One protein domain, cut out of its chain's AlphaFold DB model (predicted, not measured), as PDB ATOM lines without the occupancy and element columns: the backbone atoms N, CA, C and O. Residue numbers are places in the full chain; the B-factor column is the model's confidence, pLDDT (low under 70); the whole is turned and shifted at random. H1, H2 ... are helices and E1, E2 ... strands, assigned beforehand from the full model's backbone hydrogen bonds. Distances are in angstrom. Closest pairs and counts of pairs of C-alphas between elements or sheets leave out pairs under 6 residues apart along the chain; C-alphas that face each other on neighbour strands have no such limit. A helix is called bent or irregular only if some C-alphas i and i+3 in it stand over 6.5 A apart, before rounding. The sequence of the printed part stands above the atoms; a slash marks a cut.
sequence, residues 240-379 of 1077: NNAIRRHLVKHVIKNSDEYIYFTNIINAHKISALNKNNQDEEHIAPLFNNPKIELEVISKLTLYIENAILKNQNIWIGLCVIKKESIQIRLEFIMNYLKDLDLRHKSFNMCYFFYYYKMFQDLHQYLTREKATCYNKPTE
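Overview. This is residues 240 to 379 of the 1077 residues of an uncharacterized protein of Nematocida parisii (strain ERTm1 / ATCC PRA-289) (UniProt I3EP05). Five helices, H3 to H7, make a body in which H3 and H5 cross; H4 and H6 pack on H3, and H7 packs on H5. The long helix H2 runs past one side of this body as an arm, its residues 270 to 279 sticking out, and the wide loop of residues 280 to 293 leads from it back to H3. H1 and E1 lie toward one end of the whole, H8 and the last residues toward the other. The printed part has 140 residues, with eight named helices and one named strand in the order H1 E1 H2 H3 H4 H5 H6 H7 H8, and is mostly helix. It is only just compact, close to loose, with a radius of gyration of the C-alphas of 16.9 A and spans of 55 by 43 by 27 A.

Along the chain. H1, residues 240 to 243, begins at C-alpha 240 (-7.742, -8.881, 20.811). E1 is residues 250 to 252. H2, residues 256 to 279, is 33.8 A long, from C-alpha 256 at (4.376, 16.377, 20.317); it has a kink of 36 degrees near residue 273. It is neither bent nor irregular, but only just: C-alphas 274 and 277 are 6.3 A apart. H3 is residues 294 to 311, 26.0 A; H4 is residues 314 to 319; H5 is residues 326 to 338, 18.6 A. H6 is residues 341 to 349, 12.7 A, and H7 is residues 358 to 369, 15.8 A. H8, residues 372 to 375, ends at C-alpha 375 (11.740, -17.135, 49.508).

Arrangement. H3 and H5 are the hub, touching three helices each. They touch about perpendicular, at 77 degrees, H3 with residues 297 to 301 alone; the closest C-alphas, of Ile 297 and Phe 332, are 6.3 A apart. H3 touches H4 with residues 304 to 311 alone, at a steep tilt of 59 degrees, C-alphas 308 and 317 being closest at 4.5 A. H3 touches H6 with residues 305 to 309 alone, at a shallow tilt of 16 degrees, the same way; C-alphas 309 and 346 are closest, at 6.7 A. H5 and H6 only just touch, only at the corner, with 3 pairs of C-alphas within 8 A, the closest being 336 and 343 at 6.9 A. H5 and H7 touch, opposite ways at a shallow tilt of 34 degrees, only just short of steep; C-alphas 333 and 359 are closest, at 6.7 A. H2 and H3 are close but not clearly touching, C-alphas 264 and 311 being closest at 7.3 A. H1 and H8 touch no helix, and E1 pairs with no named strand. Every O i to N i+4 pair is within hydrogen-bond range in H3, H4, H5, H6 and H7, and 15 of 20 are in H2; H1 and H8 are too short for such a pair.

Size, cuts and confidence. The two C-alphas farthest apart, of Asn 254 and Glu 379, are 56.1 A apart. The printed part has no cut, and its one long link is H2 to H3. The mean pLDDT of the printed part is 70.1, with 57 residues under 70, among them 240 to 249, 272 to 292 and 342 to 353.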
ATOM      1  N   ASN A 240      -9.191  -8.691  20.670       41.06
ATOM      2  CA  ASN A 240      -7.742  -8.881  20.811       41.06
ATOM      3  C   ASN A 240      -6.990  -8.726  19.472       41.06
ATOM      4  O   ASN A 240      -5.830  -8.307  19.468       41.06
ATOM      5  N   ASN A 241      -7.622  -9.022  18.331       40.28
ATOM      6  CA  ASN A 241      -7.039  -8.807  17.003       40.28
ATOM      7  C   ASN A 241      -7.153  -7.355  16.505       40.28
ATOM      8  O   ASN A 241      -6.326  -6.944  15.689       40.28
ATOM      9  N   ALA A 242      -8.104  -6.563  17.007       41.38
ATOM     10  CA  ALA A 242      -8.142  -5.112  16.818       41.38
ATOM     11  C   ALA A 242      -7.056  -4.428  17.669       41.38
ATOM     12  O   ALA A 242      -6.212  -3.710  17.131       41.38
ATOM     13  N   ILE A 243      -6.985  -4.754  18.965       47.53
ATOM     14  CA  ILE A 243      -5.972  -4.242  19.907       47.53
ATOM     15  C   ILE A 243      -4.544  -4.558  19.423       47.53
ATOM     16  O   ILE A 243      -3.654  -3.722  19.535       47.53
ATOM     17  N   ARG A 244      -4.309  -5.717  18.788       47.50
ATOM     18  CA  ARG A 244      -3.013  -6.052  18.156       47.50
ATOM     19  C   ARG A 244      -2.560  -5.088  17.050       47.50
ATOM     20  O   ARG A 244      -1.360  -5.040  16.780       47.50
ATOM     21  N   ARG A 245      -3.473  -4.372  16.384       45.41
ATOM     22  CA  ARG A 245      -3.130  -3.383  15.339       45.41
ATOM     23  C   ARG A 245      -2.631  -2.083  15.971       45.41
ATOM     24  O   ARG A 245      -1.678  -1.494  15.467       45.41
ATOM     25  N   HIS A 246      -3.229  -1.706  17.099       45.38
ATOM     26  CA  HIS A 246      -2.852  -0.560  17.920       45.38
ATOM     27  C   HIS A 246      -1.754  -0.949  18.924       45.38
ATOM     28  O   HIS A 246      -1.995  -1.116  20.118       45.38
ATOM     29  N   LEU A 247      -0.524  -1.102  18.427       54.31
ATOM     30  CA  LEU A 247       0.678  -1.187  19.257       54.31
ATOM     31  C   LEU A 247       1.813  -0.352  18.659       54.31
ATOM     32  O   LEU A 247       1.982  -0.302  17.440       54.31
ATOM     33  N   VAL A 248       2.623   0.254  19.532       57.66
ATOM     34  CA  VAL A 248       3.798   1.058  19.169       57.66
ATOM     35  C   VAL A 248       4.768   0.233  18.320       57.66
ATOM     36  O   VAL A 248       5.463  -0.656  18.817       57.66
ATOM     37  N   LYS A 249       4.815   0.536  17.020       60.78
ATOM     38  CA  LYS A 249       5.814  -0.006  16.086       60.78
ATOM     39  C   LYS A 249       7.048   0.887  16.004       60.78
ATOM     40  O   LYS A 249       8.145   0.362  15.842       60.78
ATOM     41  N   HIS A 250       6.869   2.201  16.129       74.00
ATOM     42  CA  HIS A 250       7.924   3.207  16.063       74.00
ATOM     43  C   HIS A 250       7.662   4.364  17.039       74.00
ATOM     44  O   HIS A 250       6.528   4.555  17.470       74.00
ATOM     45  N   VAL A 251       8.719   5.100  17.381       83.94
ATOM     46  CA  VAL A 251       8.736   6.269  18.277       83.94
ATOM     47  C   VAL A 251       9.604   7.337  17.621       83.94
ATOM     48  O   VAL A 251      10.725   7.021  17.227       83.94
ATOM     49  N   ILE A 252       9.104   8.569  17.502       86.50
ATOM     50  CA  ILE A 252       9.775   9.704  16.841       86.50
ATOM     51  C   ILE A 252      10.142  10.747  17.900       86.50
ATOM     52  O   ILE A 252       9.314  11.092  18.734       86.50
ATOM     53  N   LYS A 253      11.375  11.255  17.866       86.50
ATOM     54  CA  LYS A 253      11.930  12.199  18.852       86.50
ATOM     55  C   LYS A 253      11.232  13.562  18.869       86.50
ATOM     56  O   LYS A 253      11.099  14.174  19.921       86.50
ATOM     57  N   ASN A 254      10.824  14.042  17.697       86.56
ATOM     58  CA  ASN A 254      10.302  15.395  17.509       86.56
ATOM     59  C   ASN A 254       8.763  15.434  17.409       86.56
ATOM     60  O   ASN A 254       8.229  16.419  16.910       86.56
ATOM     61  N   SER A 255       8.051  14.375  17.815       88.31
ATOM     62  CA  SER A 255       6.584  14.417  17.876       88.31
ATOM     63  C   SER A 255       6.112  15.055  19.185       88.31
ATOM     64  O   SER A 255       6.793  14.963  20.216       88.31
ATOM     65  N   ASP A 256       4.935  15.679  19.158       85.44
ATOM     66  CA  ASP A 256       4.376  16.377  20.317       85.44
ATOM     67  C   ASP A 256       4.202  15.438  21.518       85.44
ATOM     68  O   ASP A 256       4.478  15.828  22.653       85.44
ATOM     69  N   GLU A 257       3.839  14.171  21.291       82.56
ATOM     70  CA  GLU A 257       3.689  13.173  22.353       82.56
ATOM     71  C   GLU A 257       5.035  12.789  22.984       82.56
ATOM     72  O   GLU A 257       5.110  12.620  24.206       82.56
ATOM     73  N   TYR A 258       6.114  12.684  22.192       86.31
ATOM     74  CA  TYR A 258       7.456  12.421  22.727       86.31
ATOM     75  C   TYR A 258       7.946  13.592  23.582       86.31
ATOM     76  O   TYR A 258       8.458  13.389  24.690       86.31
ATOM     77  N   ILE A 259       7.765  14.818  23.085       86.38
ATOM     78  CA  ILE A 259       8.166  16.054  23.767       86.38
ATOM     79  C   ILE A 259       7.362  16.221  25.066       86.38
ATOM     80  O   ILE A 259       7.949  16.415  26.134       86.38
ATOM     81  N   TYR A 260       6.038  16.062  25.010       84.69
ATOM     82  CA  TYR A 260       5.136  16.134  26.162       84.69
ATOM     83  C   TYR A 260       5.489  15.107  27.247       84.69
ATOM     84  O   TYR A 260       5.683  15.469  28.410       84.69
ATOM     85  N   PHE A 261       5.669  13.836  26.875       82.50
ATOM     86  CA  PHE A 261       6.044  12.772  27.811       82.50
ATOM     87  C   PHE A 261       7.430  12.991  28.434       82.50
ATOM     88  O   PHE A 261       7.613  12.795  29.639       82.50
ATOM     89  N   THR A 262       8.406  13.435  27.636       84.44
ATOM     90  CA  THR A 262       9.759  13.744  28.124       84.44
ATOM     91  C   THR A 262       9.728  14.912  29.111       84.44
ATOM     92  O   THR A 262      10.366  14.846  30.162       84.44
ATOM     93  N   ASN A 263       8.913  15.936  28.842       83.38
ATOM     94  CA  ASN A 263       8.682  17.044  29.768       83.38
ATOM     95  C   ASN A 263       8.018  16.584  31.077       83.38
ATOM     96  O   ASN A 263       8.472  17.000  32.142       83.38
ATOM     97  N   ILE A 264       7.028  15.680  31.036       83.38
ATOM     98  CA  ILE A 264       6.426  15.083  32.246       83.38
ATOM     99  C   ILE A 264       7.476  14.336  33.074       83.38
ATOM    100  O   ILE A 264       7.575  14.564  34.281       83.38
ATOM    101  N   ILE A 265       8.279  13.463  32.456       83.19
ATOM    102  CA  ILE A 265       9.314  12.709  33.178       83.19
ATOM    103  C   ILE A 265      10.355  13.650  33.786       83.19
ATOM    104  O   ILE A 265      10.732  13.474  34.946       83.19
ATOM    105  N   ASN A 266      10.816  14.649  33.036       81.75
ATOM    106  CA  ASN A 266      11.840  15.575  33.510       81.75
ATOM    107  C   ASN A 266      11.302  16.470  34.639       81.75
ATOM    108  O   ASN A 266      11.982  16.638  35.650       81.75
ATOM    109  N   ALA A 267      10.057  16.949  34.542       81.25
ATOM    110  CA  ALA A 267       9.385  17.663  35.627       81.25
ATOM    111  C   ALA A 267       9.186  16.774  36.869       81.25
ATOM    112  O   ALA A 267       9.443  17.220  37.986       81.25
ATOM    113  N   HIS A 268       8.804  15.503  36.695       80.25
ATOM    114  CA  HIS A 268       8.694  14.546  37.798       80.25
ATOM    115  C   HIS A 268      10.051  14.323  38.487       80.25
ATOM    116  O   HIS A 268      10.131  14.443  39.710       80.25
ATOM    117  N   LYS A 269      11.119  14.066  37.715       78.75
ATOM    118  CA  LYS A 269      12.506  13.932  38.204       78.75
ATOM    119  C   LYS A 269      12.926  15.159  39.026       78.75
ATOM    120  O   LYS A 269      13.298  15.011  40.185       78.75
ATOM    121  N   ILE A 270      12.764  16.364  38.475       77.38
ATOM    122  CA  ILE A 270      13.086  17.625  39.165       77.38
ATOM    123  C   ILE A 270      12.238  17.799  40.441       77.38
ATOM    124  O   ILE A 270      12.763  18.181  41.482       77.38
ATOM    125  N   SER A 271      10.945  17.453  40.412       75.94
ATOM    126  CA  SER A 271      10.065  17.546  41.591       75.94
ATOM    127  C   SER A 271      10.423  16.566  42.719       75.94
ATOM    128  O   SER A 271      10.066  16.813  43.873       75.94
ATOM    129  N   ALA A 272      11.122  15.470  42.406       68.38
ATOM    130  CA  ALA A 272      11.579  14.494  43.391       68.38
ATOM    131  C   ALA A 272      12.783  15.007  44.197       68.38
ATOM    132  O   ALA A 272      12.846  14.740  45.394       68.38
ATOM    133  N   LEU A 273      13.670  15.818  43.598       63.62
ATOM    134  CA  LEU A 273      14.795  16.474  44.294       63.62
ATOM    135  C   LEU A 273      14.316  17.173  45.576       63.62
ATOM    136  O   LEU A 273      14.796  16.904  46.674       63.62
ATOM    137  N   ASN A 274      13.264  17.984  45.432       55.59
ATOM    138  CA  ASN A 274      12.672  18.778  46.507       55.59
ATOM    139  C   ASN A 274      11.995  17.931  47.612       55.59
ATOM    140  O   ASN A 274      11.592  18.487  48.631       55.59
ATOM    141  N   LYS A 275      11.831  16.611  47.421       53.81
ATOM    142  CA  LYS A 275      11.236  15.670  48.395       53.81
ATOM    143  C   LYS A 275      12.250  14.691  48.984       53.81
ATOM    144  O   LYS A 275      12.128  14.308  50.147       53.81
ATOM    145  N   ASN A 276      13.260  14.303  48.207       46.12
ATOM    146  CA  ASN A 276      14.291  13.361  48.638       46.12
ATOM    147  C   ASN A 276      15.115  13.897  49.823       46.12
ATOM    148  O   ASN A 276      15.576  13.107  50.639       46.12
ATOM    149  N   ASN A 277      15.188  15.222  49.989       38.94
ATOM    150  CA  ASN A 277      15.787  15.883  51.156       38.94
ATOM    151  C   ASN A 277      15.014  15.680  52.482       38.94
ATOM    152  O   ASN A 277      15.455  16.191  53.508       38.94
ATOM    153  N   GLN A 278      13.866  14.985  52.489       35.19
ATOM    154  CA  GLN A 278      13.072  14.745  53.707       35.19
ATOM    155  C   GLN A 278      12.608  13.292  53.920       35.19
ATOM    156  O   GLN A 278      12.467  12.900  55.074       35.19
ATOM    157  N   ASP A 279      12.357  12.500  52.866       35.72
ATOM    158  CA  ASP A 279      11.536  11.272  53.004       35.72
ATOM    159  C   ASP A 279      12.100   9.992  52.329       35.72
ATOM    160  O   ASP A 279      11.403   8.977  52.272       35.72
ATOM    161  N   GLU A 280      13.361   9.970  51.854       39.34
ATOM    162  CA  GLU A 280      14.032   8.712  51.437       39.34
ATOM    163  C   GLU A 280      14.563   7.896  52.637       39.34
ATOM    164  O   GLU A 280      15.735   7.515  52.725       39.34
ATOM    165  N   GLU A 281      13.645   7.506  53.532       39.25
ATOM    166  CA  GLU A 281      13.807   6.218  54.208       39.25
ATOM    167  C   GLU A 281      13.961   5.144  53.120       39.25
ATOM    168  O   GLU A 281      13.002   4.797  52.428       39.25
ATOM    169  N   HIS A 282      15.155   4.565  52.983       42.53
ATOM    170  CA  HIS A 282      15.288   3.295  52.277       42.53
ATOM    171  C   HIS A 282      14.528   2.248  53.089       42.53
ATOM    172  O   HIS A 282      15.051   1.716  54.072       42.53
ATOM    173  N   ILE A 283      13.284   1.980  52.694       40.53
ATOM    174  CA  ILE A 283      12.428   0.989  53.337       40.53
ATOM    175  C   ILE A 283      13.072  -0.374  53.115       40.53
ATOM    176  O   ILE A 283      12.941  -0.996  52.060       40.53
ATOM    177  N   ALA A 284      13.831  -0.805  54.123       42.75
ATOM    178  CA  ALA A 284      14.485  -2.096  54.129       42.75
ATOM    179  C   ALA A 284      13.439  -3.183  53.840       42.75
ATOM    180  O   ALA A 284      12.372  -3.155  54.466       42.75
ATOM    181  N   PRO A 285      13.708  -4.119  52.914       48.94
ATOM    182  CA  PRO A 285      12.659  -4.983  52.410       48.94
ATOM    183  C   PRO A 285      11.930  -5.754  53.512       48.94
ATOM    184  O   PRO A 285      12.539  -6.370  54.387       48.94
ATOM    185  N   LEU A 286      10.600  -5.754  53.445       49.19
ATOM    186  CA  LEU A 286       9.765  -6.594  54.297       49.19
ATOM    187  C   LEU A 286       9.936  -8.056  53.864       49.19
ATOM    188  O   LEU A 286       9.220  -8.544  52.994       49.19
ATOM    189  N   PHE A 287      10.914  -8.739  54.469       54.56
ATOM    190  CA  PHE A 287      11.233 -10.150  54.210       54.56
ATOM    191  C   PHE A 287      10.119 -11.123  54.633       54.56
ATOM    192  O   PHE A 287      10.075 -12.257  54.163       54.56
ATOM    193  N   ASN A 288       9.214 -10.689  55.514       51.06
ATOM    194  CA  ASN A 288       8.072 -11.484  55.950       51.06
ATOM    195  C   ASN A 288       6.979 -11.472  54.870       51.06
ATOM    196  O   ASN A 288       6.656 -10.415  54.333       51.06
ATOM    197  N   ASN A 289       6.329 -12.615  54.634       54.09
ATOM    198  CA  ASN A 289       5.051 -12.666  53.921       54.09
ATOM    199  C   ASN A 289       3.908 -12.325  54.898       54.09
ATOM    200  O   ASN A 289       3.521 -13.203  55.676       54.09
ATOM    201  N   PRO A 290       3.331 -11.104  54.892       53.91
ATOM    202  CA  PRO A 290       2.057 -10.882  55.564       53.91
ATOM    203  C   PRO A 290       0.970 -11.726  54.885       53.91
ATOM    204  O   PRO A 290       1.020 -11.972  53.676       53.91
ATOM    205  N   LYS A 291      -0.063 -12.121  55.635       57.75
ATOM    206  CA  LYS A 291      -1.329 -12.525  55.009       57.75
ATOM    207  C   LYS A 291      -1.917 -11.273  54.362       57.75
ATOM    208  O   LYS A 291      -2.297 -10.352  55.072       57.75
ATOM    209  N   ILE A 292      -1.925 -11.217  53.033       62.16
ATOM    210  CA  ILE A 292      -2.406 -10.038  52.314       62.16
ATOM    211  C   ILE A 292      -3.935 -10.055  52.314       62.16
ATOM    212  O   ILE A 292      -4.554 -10.980  51.787       62.16
ATOM    213  N   GLU A 293      -4.539  -9.025  52.896       70.44
ATOM    214  CA  GLU A 293      -5.983  -8.831  52.869       70.44
ATOM    215  C   GLU A 293      -6.421  -8.269  51.512       70.44
ATOM    216  O   GLU A 293      -5.823  -7.334  50.977       70.44
ATOM    217  N   LEU A 294      -7.490  -8.837  50.945       69.38
ATOM    218  CA  LEU A 294      -7.961  -8.491  49.602       69.38
ATOM    219  C   LEU A 294      -8.368  -7.011  49.484       69.38
ATOM    220  O   LEU A 294      -8.194  -6.402  48.433       69.38
ATOM    221  N   GLU A 295      -8.863  -6.415  50.571       74.12
ATOM    222  CA  GLU A 295      -9.255  -5.005  50.616       74.12
ATOM    223  C   GLU A 295      -8.060  -4.050  50.458       74.12
ATOM    224  O   GLU A 295      -8.174  -3.030  49.775       74.12
ATOM    225  N   VAL A 296      -6.894  -4.407  51.016       71.69
ATOM    226  CA  VAL A 296      -5.646  -3.641  50.860       71.69
ATOM    227  C   VAL A 296      -5.218  -3.633  49.393       71.69
ATOM    228  O   VAL A 296      -4.912  -2.572  48.854       71.69
ATOM    229  N   ILE A 297      -5.286  -4.785  48.712       71.00
ATOM    230  CA  ILE A 297      -4.987  -4.896  47.273       71.00
ATOM    231  C   ILE A 297      -5.929  -4.000  46.457       71.00
ATOM    232  O   ILE A 297      -5.464  -3.257  45.592       71.00
ATOM    233  N   SER A 298      -7.235  -4.030  46.733       74.19
ATOM    234  CA  SER A 298      -8.227  -3.217  46.012       74.19
ATOM    235  C   SER A 298      -8.007  -1.712  46.203       74.19
ATOM    236  O   SER A 298      -8.018  -0.959  45.228       74.19
ATOM    237  N   LYS A 299      -7.738  -1.268  47.439       78.56
ATOM    238  CA  LYS A 299      -7.408   0.136  47.750       78.56
ATOM    239  C   LYS A 299      -6.119   0.583  47.053       78.56
ATOM    240  O   LYS A 299      -6.093   1.651  46.444       78.56
ATOM    241  N   LEU A 300      -5.080  -0.253  47.080       74.25
ATOM    242  CA  LEU A 300      -3.812   0.016  46.401       74.25
ATOM    243  C   LEU A 300      -3.986   0.095  44.875       74.25
ATOM    244  O   LEU A 300      -3.431   0.985  44.239       74.25
ATOM    245  N   THR A 301      -4.799  -0.794  44.296       75.38
ATOM    246  CA  THR A 301      -5.084  -0.849  42.851       75.38
ATOM    247  C   THR A 301      -5.665   0.470  42.345       75.38
ATOM    248  O   THR A 301      -5.143   1.033  41.385       75.38
ATOM    249  N   LEU A 302      -6.675   1.012  43.036       77.44
ATOM    250  CA  LEU A 302      -7.273   2.314  42.713       77.44
ATOM    251  C   LEU A 302      -6.273   3.471  42.867       77.44
ATOM    252  O   LEU A 302      -6.289   4.418  42.079       77.44
ATOM    253  N   TYR A 303      -5.391   3.420  43.867       79.12
ATOM    254  CA  TYR A 303      -4.376   4.457  44.070       79.12
ATOM    255  C   TYR A 303      -3.326   4.463  42.944       79.12
ATOM    256  O   TYR A 303      -2.976   5.528  42.430       79.12
ATOM    257  N   ILE A 304      -2.895   3.279  42.491       75.81
ATOM    258  CA  ILE A 304      -1.994   3.118  41.341       75.81
ATOM    259  C   ILE A 304      -2.685   3.545  40.041       75.81
ATOM    260  O   ILE A 304      -2.078   4.278  39.265       75.81
ATOM    261  N   GLU A 305      -3.939   3.142  39.798       76.00
ATOM    262  CA  GLU A 305      -4.707   3.543  38.604       76.00
ATOM    263  C   GLU A 305      -4.767   5.073  38.488       76.00
ATOM    264  O   GLU A 305      -4.370   5.633  37.465       76.00
ATOM    265  N   ASN A 306      -5.146   5.762  39.569       80.06
ATOM    266  CA  ASN A 306      -5.170   7.225  39.619       80.06
ATOM    267  C   ASN A 306      -3.781   7.854  39.396       80.06
ATOM    268  O   ASN A 306      -3.674   8.884  38.729       80.06
ATOM    269  N   ALA A 307      -2.706   7.242  39.903       79.44
ATOM    270  CA  ALA A 307      -1.341   7.709  39.666       79.44
ATOM    271  C   ALA A 307      -0.881   7.504  38.208       79.44
ATOM    272  O   ALA A 307      -0.231   8.392  37.652       79.44
ATOM    273  N   ILE A 308      -1.239   6.385  37.569       79.56
ATOM    274  CA  ILE A 308      -0.960   6.131  36.147       79.56
ATOM    275  C   ILE A 308      -1.733   7.130  35.281       79.56
ATOM    276  O   ILE A 308      -1.125   7.783  34.437       79.56
ATOM    277  N   LEU A 309      -3.038   7.302  35.522       78.50
ATOM    278  CA  LEU A 309      -3.896   8.221  34.766       78.50
ATOM    279  C   LEU A 309      -3.439   9.681  34.901       78.50
ATOM    280  O   LEU A 309      -3.341  10.380  33.894       78.50
ATOM    281  N   LYS A 310      -3.092  10.135  36.114       80.75
ATOM    282  CA  LYS A 310      -2.634  11.515  36.359       80.75
ATOM    283  C   LYS A 310      -1.316  11.858  35.654       80.75
ATOM    284  O   LYS A 310      -1.131  13.005  35.264       80.75
ATOM    285  N   ASN A 311      -0.396  10.898  35.536       77.06
ATOM    286  CA  ASN A 311       0.948  11.130  34.983       77.06
ATOM    287  C   ASN A 311       1.138  10.553  33.565       77.06
ATOM    288  O   ASN A 311       2.238  10.644  33.027       77.06
ATOM    289  N   GLN A 312       0.112   9.903  32.996       79.06
ATOM    290  CA  GLN A 312       0.139   9.151  31.725       79.06
ATOM    291  C   GLN A 312       1.338   8.183  31.601       79.06
ATOM    292  O   GLN A 312       1.896   7.944  30.529       79.06
ATOM    293  N   ASN A 313       1.777   7.629  32.738       81.12
ATOM    294  CA  ASN A 313       3.051   6.928  32.848       81.12
ATOM    295  C   ASN A 313       2.974   5.762  33.847       81.12
ATOM    296  O   ASN A 313       2.799   5.952  35.053       81.12
ATOM    297  N   ILE A 314       3.152   4.542  33.330       82.00
ATOM    298  CA  ILE A 314       3.068   3.299  34.107       82.00
ATOM    299  C   ILE A 314       4.190   3.204  35.152       82.00
ATOM    300  O   ILE A 314       3.930   2.791  36.280       82.00
ATOM    301  N   TRP A 315       5.421   3.606  34.823       84.00
ATOM    302  CA  TRP A 315       6.545   3.521  35.764       84.00
ATOM    303  C   TRP A 315       6.433   4.523  36.915       84.00
ATOM    304  O   TRP A 315       6.743   4.165  38.050       84.00
ATOM    305  N   ILE A 316       5.935   5.738  36.656       80.50
ATOM    306  CA  ILE A 316       5.631   6.716  37.713       80.50
ATOM    307  C   ILE A 316       4.529   6.170  38.632       80.50
ATOM    308  O   ILE A 316       4.684   6.211  39.851       80.50
ATOM    309  N   GLY A 317       3.468   5.572  38.078       80.06
ATOM    310  CA  GLY A 317       2.424   4.919  38.876       80.06
ATOM    311  C   GLY A 317       2.935   3.756  39.739       80.06
ATOM    312  O   GLY A 317       2.543   3.637  40.896       80.06
ATOM    313  N   LEU A 318       3.862   2.939  39.227       79.56
ATOM    314  CA  LEU A 318       4.513   1.875  40.008       79.56
ATOM    315  C   LEU A 318       5.439   2.437  41.106       79.56
ATOM    316  O   LEU A 318       5.463   1.908  42.214       79.56
ATOM    317  N   CYS A 319       6.132   3.555  40.860       77.62
ATOM    318  CA  CYS A 319       6.957   4.228  41.870       77.62
ATOM    319  C   CYS A 319       6.170   4.755  43.085       77.62
ATOM    320  O   CYS A 319       6.776   4.997  44.129       77.62
ATOM    321  N   VAL A 320       4.850   4.939  42.986       73.31
ATOM    322  CA  VAL A 320       4.022   5.470  44.084       73.31
ATOM    323  C   VAL A 320       3.846   4.462  45.234       73.31
ATOM    324  O   VAL A 320       3.672   4.871  46.380       73.31
ATOM    325  N   ILE A 321       3.974   3.155  44.981       67.00
ATOM    326  CA  ILE A 321       3.755   2.094  45.991       67.00
ATOM    327  C   ILE A 321       5.038   1.583  46.666       67.00
ATOM    328  O   ILE A 321       5.047   0.507  47.267       67.00
ATOM    329  N   LYS A 322       6.120   2.372  46.632       65.06
ATOM    330  CA  LYS A 322       7.417   2.046  47.262       65.06
ATOM    331  C   LYS A 322       7.384   1.831  48.784       65.06
ATOM    332  O   LYS A 322       8.394   1.412  49.343       65.06
ATOM    333  N   LYS A 323       6.254   2.079  49.458       63.91
ATOM    334  CA  LYS A 323       6.082   1.819  50.900       63.91
ATOM    335  C   LYS A 323       5.508   0.416  51.224       63.91
ATOM    336  O   LYS A 323       5.582  -0.006  52.372       63.91
ATOM    337  N   GLU A 324       5.035  -0.347  50.227       64.62
ATOM    338  CA  GLU A 324       4.405  -1.677  50.408       64.62
ATOM    339  C   GLU A 324       5.380  -2.869  50.387       64.62
ATOM    340  O   GLU A 324       6.499  -2.754  49.892       64.62
ATOM    341  N   SER A 325       4.965  -4.061  50.835       65.81
ATOM    342  CA  SER A 325       5.802  -5.273  50.714       65.81
ATOM    343  C   SER A 325       5.917  -5.769  49.262       65.81
ATOM    344  O   SER A 325       4.994  -5.617  48.458       65.81
ATOM    345  N   ILE A 326       7.028  -6.425  48.905       70.62
ATOM    346  CA  ILE A 326       7.226  -6.927  47.533       70.62
ATOM    347  C   ILE A 326       6.165  -7.963  47.119       70.62
ATOM    348  O   ILE A 326       5.746  -7.989  45.963       70.62
ATOM    349  N   GLN A 327       5.665  -8.774  48.054       70.75
ATOM    350  CA  GLN A 327       4.610  -9.739  47.747       70.75
ATOM    351  C   GLN A 327       3.268  -9.044  47.444       70.75
ATOM    352  O   GLN A 327       2.546  -9.500  46.559       70.75
ATOM    353  N   ILE A 328       2.966  -7.912  48.096       71.94
ATOM    354  CA  ILE A 328       1.795  -7.072  47.776       71.94
ATOM    355  C   ILE A 328       1.928  -6.485  46.366       71.94
ATOM    356  O   ILE A 328       0.987  -6.565  45.578       71.94
ATOM    357  N   ARG A 329       3.109  -5.968  46.006       75.88
ATOM    358  CA  ARG A 329       3.368  -5.396  44.669       75.88
ATOM    359  C   ARG A 329       3.293  -6.457  43.558       75.88
ATOM    360  O   ARG A 329       2.738  -6.191  42.493       75.88
ATOM    361  N   LEU A 330       3.790  -7.674  43.807       76.62
ATOM    362  CA  LEU A 330       3.658  -8.813  42.885       76.62
ATOM    363  C   LEU A 330       2.200  -9.267  42.722       76.62
ATOM    364  O   LEU A 330       1.757  -9.484  41.593       76.62
ATOM    365  N   GLU A 331       1.443  -9.377  43.816       74.75
ATOM    366  CA  GLU A 331       0.033  -9.773  43.752       74.75
ATOM    367  C   GLU A 331      -0.838  -8.665  43.130       74.75
ATOM    368  O   GLU A 331      -1.771  -8.979  42.394       74.75
ATOM    369  N   PHE A 332      -0.500  -7.380  43.297       76.88
ATOM    370  CA  PHE A 332      -1.093  -6.291  42.508       76.88
ATOM    371  C   PHE A 332      -0.884  -6.519  41.002       76.88
ATOM    372  O   PHE A 332      -1.867  -6.566  40.266       76.88
ATOM    373  N   ILE A 333       0.356  -6.739  40.539       77.88
ATOM    374  CA  ILE A 333       0.636  -6.989  39.110       77.88
ATOM    375  C   ILE A 333      -0.133  -8.228  38.616       77.88
ATOM    376  O   ILE A 333      -0.678  -8.220  37.512       77.88
ATOM    377  N   MET A 334      -0.245  -9.276  39.438       76.81
ATOM    378  CA  MET A 334      -1.040 -10.460  39.104       76.81
ATOM    379  C   MET A 334      -2.546 -10.193  39.044       76.81
ATOM    380  O   MET A 334      -3.211 -10.788  38.203       76.81
ATOM    381  N   ASN A 335      -3.111  -9.319  39.878       72.06
ATOM    382  CA  ASN A 335      -4.528  -8.944  39.790       72.06
ATOM    383  C   ASN A 335      -4.802  -7.995  38.616       72.06
ATOM    384  O   ASN A 335      -5.765  -8.201  37.882       72.06
ATOM    385  N   TYR A 336      -3.888  -7.069  38.344       71.88
ATOM    386  CA  TYR A 336      -3.893  -6.224  37.151       71.88
ATOM    387  C   TYR A 336      -3.827  -7.048  35.843       71.88
ATOM    388  O   TYR A 336      -4.383  -6.661  34.818       71.88
ATOM    389  N   LEU A 337      -3.193  -8.228  35.868       69.50
ATOM    390  CA  LEU A 337      -3.218  -9.191  34.759       69.50
ATOM    391  C   LEU A 337      -4.531  -9.982  34.632       69.50
ATOM    392  O   LEU A 337      -4.816 -10.482  33.542       69.50
ATOM    393  N   LYS A 338      -5.316 -10.114  35.710       71.75
ATOM    394  CA  LYS A 338      -6.626 -10.797  35.707       71.75
ATOM    395  C   LYS A 338      -7.726  -9.866  35.180       71.75
ATOM    396  O   LYS A 338      -8.566 -10.312  34.406       71.75
ATOM    397  N   ASP A 339      -7.687  -8.586  35.547       72.50
ATOM    398  CA  ASP A 339      -8.604  -7.555  35.047       72.50
ATOM    399  C   ASP A 339      -8.319  -7.222  33.565       72.50
ATOM    400  O   ASP A 339      -7.163  -7.227  33.137       72.50
ATOM    401  N   LEU A 340      -9.354  -6.988  32.754       69.75
ATOM    402  CA  LEU A 340      -9.252  -6.599  31.337       69.75
ATOM    403  C   LEU A 340      -9.564  -5.111  31.120       69.75
ATOM    404  O   LEU A 340      -8.874  -4.458  30.332       69.75
ATOM    405  N   ASP A 341     -10.542  -4.570  31.843       70.00
ATOM    406  CA  ASP A 341     -11.020  -3.194  31.698       70.00
ATOM    407  C   ASP A 341      -9.996  -2.204  32.258       70.00
ATOM    408  O   ASP A 341      -9.688  -1.192  31.624       70.00
ATOM    409  N   LEU A 342      -9.410  -2.536  33.413       65.75
ATOM    410  CA  LEU A 342      -8.325  -1.787  34.048       65.75
ATOM    411  C   LEU A 342      -7.118  -1.671  33.104       65.75
ATOM    412  O   LEU A 342      -6.593  -0.582  32.884       65.75
ATOM    413  N   ARG A 343      -6.744  -2.783  32.450       68.56
ATOM    414  CA  ARG A 343      -5.703  -2.794  31.411       68.56
ATOM    415  C   ARG A 343      -6.067  -1.879  30.244       68.56
ATOM    416  O   ARG A 343      -5.240  -1.057  29.855       68.56
ATOM    417  N   HIS A 344      -7.270  -2.016  29.688       68.38
ATOM    418  CA  HIS A 344      -7.698  -1.248  28.516       68.38
ATOM    419  C   HIS A 344      -7.683   0.268  28.782       68.38
ATOM    420  O   HIS A 344      -7.062   1.013  28.023       68.38
ATOM    421  N   LYS A 345      -8.260   0.719  29.907       67.81
ATOM    422  CA  LYS A 345      -8.238   2.131  30.334       67.81
ATOM    423  C   LYS A 345      -6.816   2.688  30.423       67.81
ATOM    424  O   LYS A 345      -6.524   3.730  29.839       67.81
ATOM    425  N   SER A 346      -5.928   1.998  31.142       65.00
ATOM    426  CA  SER A 346      -4.568   2.488  31.380       65.00
ATOM    427  C   SER A 346      -3.709   2.496  30.114       65.00
ATOM    428  O   SER A 346      -2.973   3.455  29.895       65.00
ATOM    429  N   PHE A 347      -3.792   1.463  29.266       66.44
ATOM    430  CA  PHE A 347      -2.983   1.402  28.043       66.44
ATOM    431  C   PHE A 347      -3.411   2.434  26.996       66.44
ATOM    432  O   PHE A 347      -2.537   3.035  26.374       66.44
ATOM    433  N   ASN A 348      -4.714   2.693  26.841       66.00
ATOM    434  CA  ASN A 348      -5.205   3.678  25.873       66.00
ATOM    435  C   ASN A 348      -4.728   5.105  26.203       66.00
ATOM    436  O   ASN A 348      -4.436   5.871  25.290       66.00
ATOM    437  N   MET A 349      -4.582   5.441  27.491       63.38
ATOM    438  CA  MET A 349      -4.111   6.759  27.953       63.38
ATOM    439  C   MET A 349      -2.583   6.887  28.075       63.38
ATOM    440  O   MET A 349      -2.083   7.985  28.286       63.38
ATOM    441  N   CYS A 350      -1.828   5.788  27.960       66.44
ATOM    442  CA  CYS A 350      -0.366   5.772  28.131       66.44
ATOM    443  C   CYS A 350       0.372   5.258  26.876       66.44
ATOM    444  O   CYS A 350       1.502   4.780  26.955       66.44
ATOM    445  N   TYR A 351      -0.292   5.279  25.719       62.91
ATOM    446  CA  TYR A 351       0.011   4.423  24.570       62.91
ATOM    447  C   TYR A 351       1.467   4.471  24.059       62.91
ATOM    448  O   TYR A 351       2.026   3.431  23.723       62.91
ATOM    449  N   PHE A 352       2.101   5.647  24.028       66.88
ATOM    450  CA  PHE A 352       3.268   5.945  23.177       66.88
ATOM    451  C   PHE A 352       4.567   5.157  23.473       66.88
ATOM    452  O   PHE A 352       5.411   5.019  22.590       66.88
ATOM    453  N   PHE A 353       4.738   4.592  24.677       69.31
ATOM    454  CA  PHE A 353       5.961   3.854  25.069       69.31
ATOM    455  C   PHE A 353       5.722   2.424  25.562       69.31
ATOM    456  O   PHE A 353       6.678   1.698  25.857       69.31
ATOM    457  N   TYR A 354       4.462   2.005  25.670       76.25
ATOM    458  CA  TYR A 354       4.088   0.749  26.309       76.25
ATOM    459  C   TYR A 354       3.429  -0.212  25.316       76.25
ATOM    460  O   TYR A 354       3.069   0.136  24.196       76.25
ATOM    461  N   TYR A 355       3.323  -1.479  25.708       77.38
ATOM    462  CA  TYR A 355       2.806  -2.547  24.858       77.38
ATOM    463  C   TYR A 355       1.948  -3.499  25.688       77.38
ATOM    464  O   TYR A 355       2.252  -3.755  26.851       77.38
ATOM    465  N   TYR A 356       0.903  -4.063  25.080       74.50
ATOM    466  CA  TYR A 356      -0.142  -4.864  25.744       74.50
ATOM    467  C   TYR A 356       0.374  -5.957  26.707       74.50
ATOM    468  O   TYR A 356      -0.252  -6.240  27.726       74.50
ATOM    469  N   LYS A 357       1.534  -6.567  26.417       78.94
ATOM    470  CA  LYS A 357       2.151  -7.611  27.257       78.94
ATOM    471  C   LYS A 357       3.051  -7.096  28.387       78.94
ATOM    472  O   LYS A 357       3.550  -7.912  29.153       78.94
ATOM    473  N   MET A 358       3.245  -5.787  28.545       83.25
ATOM    474  CA  MET A 358       4.241  -5.228  29.470       83.25
ATOM    475  C   MET A 358       4.111  -5.760  30.900       83.25
ATOM    476  O   MET A 358       5.111  -6.184  31.467       83.25
ATOM    477  N   PHE A 359       2.903  -5.825  31.469       81.81
ATOM    478  CA  PHE A 359       2.704  -6.377  32.816       81.81
ATOM    479  C   PHE A 359       2.945  -7.895  32.892       81.81
ATOM    480  O   PHE A 359       3.373  -8.391  33.932       81.81
ATOM    481  N   GLN A 360       2.725  -8.637  31.801       84.38
ATOM    482  CA  GLN A 360       2.975 -10.083  31.733       84.38
ATOM    483  C   GLN A 360       4.482 -10.354  31.737       84.38
ATOM    484  O   GLN A 360       4.970 -11.173  32.521       84.38
ATOM    485  N   ASP A 361       5.217  -9.634  30.894       86.44
ATOM    486  CA  ASP A 361       6.667  -9.756  30.769       86.44
ATOM    487  C   ASP A 361       7.367  -9.205  32.027       86.44
ATOM    488  O   ASP A 361       8.346  -9.789  32.496       86.44
ATOM    489  N   LEU A 362       6.812  -8.154  32.647       87.56
ATOM    490  CA  LEU A 362       7.250  -7.614  33.937       87.56
ATOM    491  C   LEU A 362       7.026  -8.608  35.084       87.56
ATOM    492  O   LEU A 362       7.947  -8.846  35.861       87.56
ATOM    493  N   HIS A 363       5.861  -9.256  35.170       86.69
ATOM    494  CA  HIS A 363       5.626 -10.297  36.176       86.69
ATOM    495  C   HIS A 363       6.601 -11.479  36.022       86.69
ATOM    496  O   HIS A 363       7.158 -11.965  37.011       86.69
ATOM    497  N   GLN A 364       6.851 -11.927  34.786       87.69
ATOM    498  CA  GLN A 364       7.839 -12.974  34.497       87.69
ATOM    499  C   GLN A 364       9.273 -12.542  34.829       87.69
ATOM    500  O   GLN A 364      10.055 -13.355  35.327       87.69
ATOM    501  N   TYR A 365       9.624 -11.281  34.565       89.75
ATOM    502  CA  TYR A 365      10.908 -10.704  34.951       89.75
ATOM    503  C   TYR A 365      11.062 -10.709  36.476       89.75
ATOM    504  O   TYR A 365      11.994 -11.325  36.981       89.75
ATOM    505  N   LEU A 366      10.118 -10.128  37.217       86.81
ATOM    506  CA  LEU A 366      10.191 -10.008  38.677       86.81
ATOM    507  C   LEU A 366      10.126 -11.361  39.391       86.81
ATOM    508  O   LEU A 366      10.861 -11.579  40.346       86.81
ATOM    509  N   THR A 367       9.313 -12.306  38.915       82.75
ATOM    510  CA  THR A 367       9.243 -13.658  39.505       82.75
ATOM    511  C   THR A 367      10.577 -14.390  39.402       82.75
ATOM    512  O   THR A 367      10.943 -15.133  40.311       82.75
ATOM    513  N   ARG A 368      11.308 -14.157  38.309       84.69
ATOM    514  CA  ARG A 368      12.617 -14.752  38.043       84.69
ATOM    515  C   ARG A 368      13.764 -13.994  38.710       84.69
ATOM    516  O   ARG A 368      14.734 -14.624  39.110       84.69
ATOM    517  N   GLU A 369      13.666 -12.669  38.783       87.12
ATOM    518  CA  GLU A 369      14.762 -11.785  39.185       87.12
ATOM    519  C   GLU A 369      14.599 -11.161  40.577       87.12
ATOM    520  O   GLU A 369      15.451 -10.382  40.995       87.12
ATOM    521  N   LYS A 370      13.546 -11.498  41.332       81.62
ATOM    522  CA  LYS A 370      13.436 -11.128  42.751       81.62
ATOM    523  C   LYS A 370      14.580 -11.710  43.576       81.62
ATOM    524  O   LYS A 370      15.095 -12.783  43.268       81.62
ATOM    525  N   ALA A 371      14.962 -11.005  44.639       79.62
ATOM    526  CA  ALA A 371      15.997 -11.484  45.543       79.62
ATOM    527  C   ALA A 371      15.609 -12.848  46.143       79.62
ATOM    528  O   ALA A 371      14.443 -13.124  46.455       79.62
ATOM    529  N   THR A 372      16.597 -13.723  46.272       76.56
ATOM    530  CA  THR A 372      16.429 -15.111  46.706       76.56
ATOM    531  C   THR A 372      15.956 -15.203  48.157       76.56
ATOM    532  O   THR A 372      15.176 -16.109  48.474       76.56
ATOM    533  N   CYS A 373      16.352 -14.241  48.999       71.19
ATOM    534  CA  CYS A 373      15.985 -14.095  50.411       71.19
ATOM    535  C   CYS A 373      14.470 -14.026  50.660       71.19
ATOM    536  O   CYS A 373      13.999 -14.641  51.612       71.19
ATOM    537  N   TYR A 374      13.688 -13.410  49.762       69.75
ATOM    538  CA  TYR A 374      12.218 -13.320  49.847       69.75
ATOM    539  C   TYR A 374      11.497 -14.680  49.802       69.75
ATOM    540  O   TYR A 374      10.277 -14.750  49.920       69.75
ATOM    541  N   ASN A 375      12.240 -15.765  49.577       65.69
ATOM    542  CA  ASN A 375      11.740 -17.135  49.508       65.69
ATOM    543  C   ASN A 375      12.444 -18.036  50.546       65.69
ATOM    544  O   ASN A 375      12.480 -19.257  50.375       65.69
ATOM    545  N   LYS A 376      13.076 -17.451  51.574       66.44
ATOM    546  CA  LYS A 376      13.788 -18.161  52.647       66.44
ATOM    547  C   LYS A 376      13.068 -17.971  53.989       66.44
ATOM    548  O   LYS A 376      12.502 -16.907  54.217       66.44
ATOM    549  N   PRO A 377      13.095 -18.976  54.880       59.22
ATOM    550  CA  PRO A 377      12.578 -18.822  56.234       59.22
ATOM    551  C   PRO A 377      13.447 -17.843  57.036       59.22
ATOM    552  O   PRO A 377      14.669 -17.806  56.880       59.22
ATOM    553  N   THR A 378      12.808 -17.099  57.935       59.41
ATOM    554  CA  THR A 378      13.460 -16.262  58.957       59.41
ATOM    555  C   THR A 378      13.874 -17.054  60.200       59.41
ATOM    556  O   THR A 378      14.646 -16.553  61.009       59.41
ATOM    557  N   GLU A 379      13.371 -18.282  60.363       59.53
ATOM    558  CA  GLU A 379      13.524 -19.103  61.568       59.53
ATOM    559  C   GLU A 379      13.965 -20.540  61.245       59.53
ATOM    560  O   GLU A 379      13.618 -21.116  60.209       59.53
TER     561      GLU A 379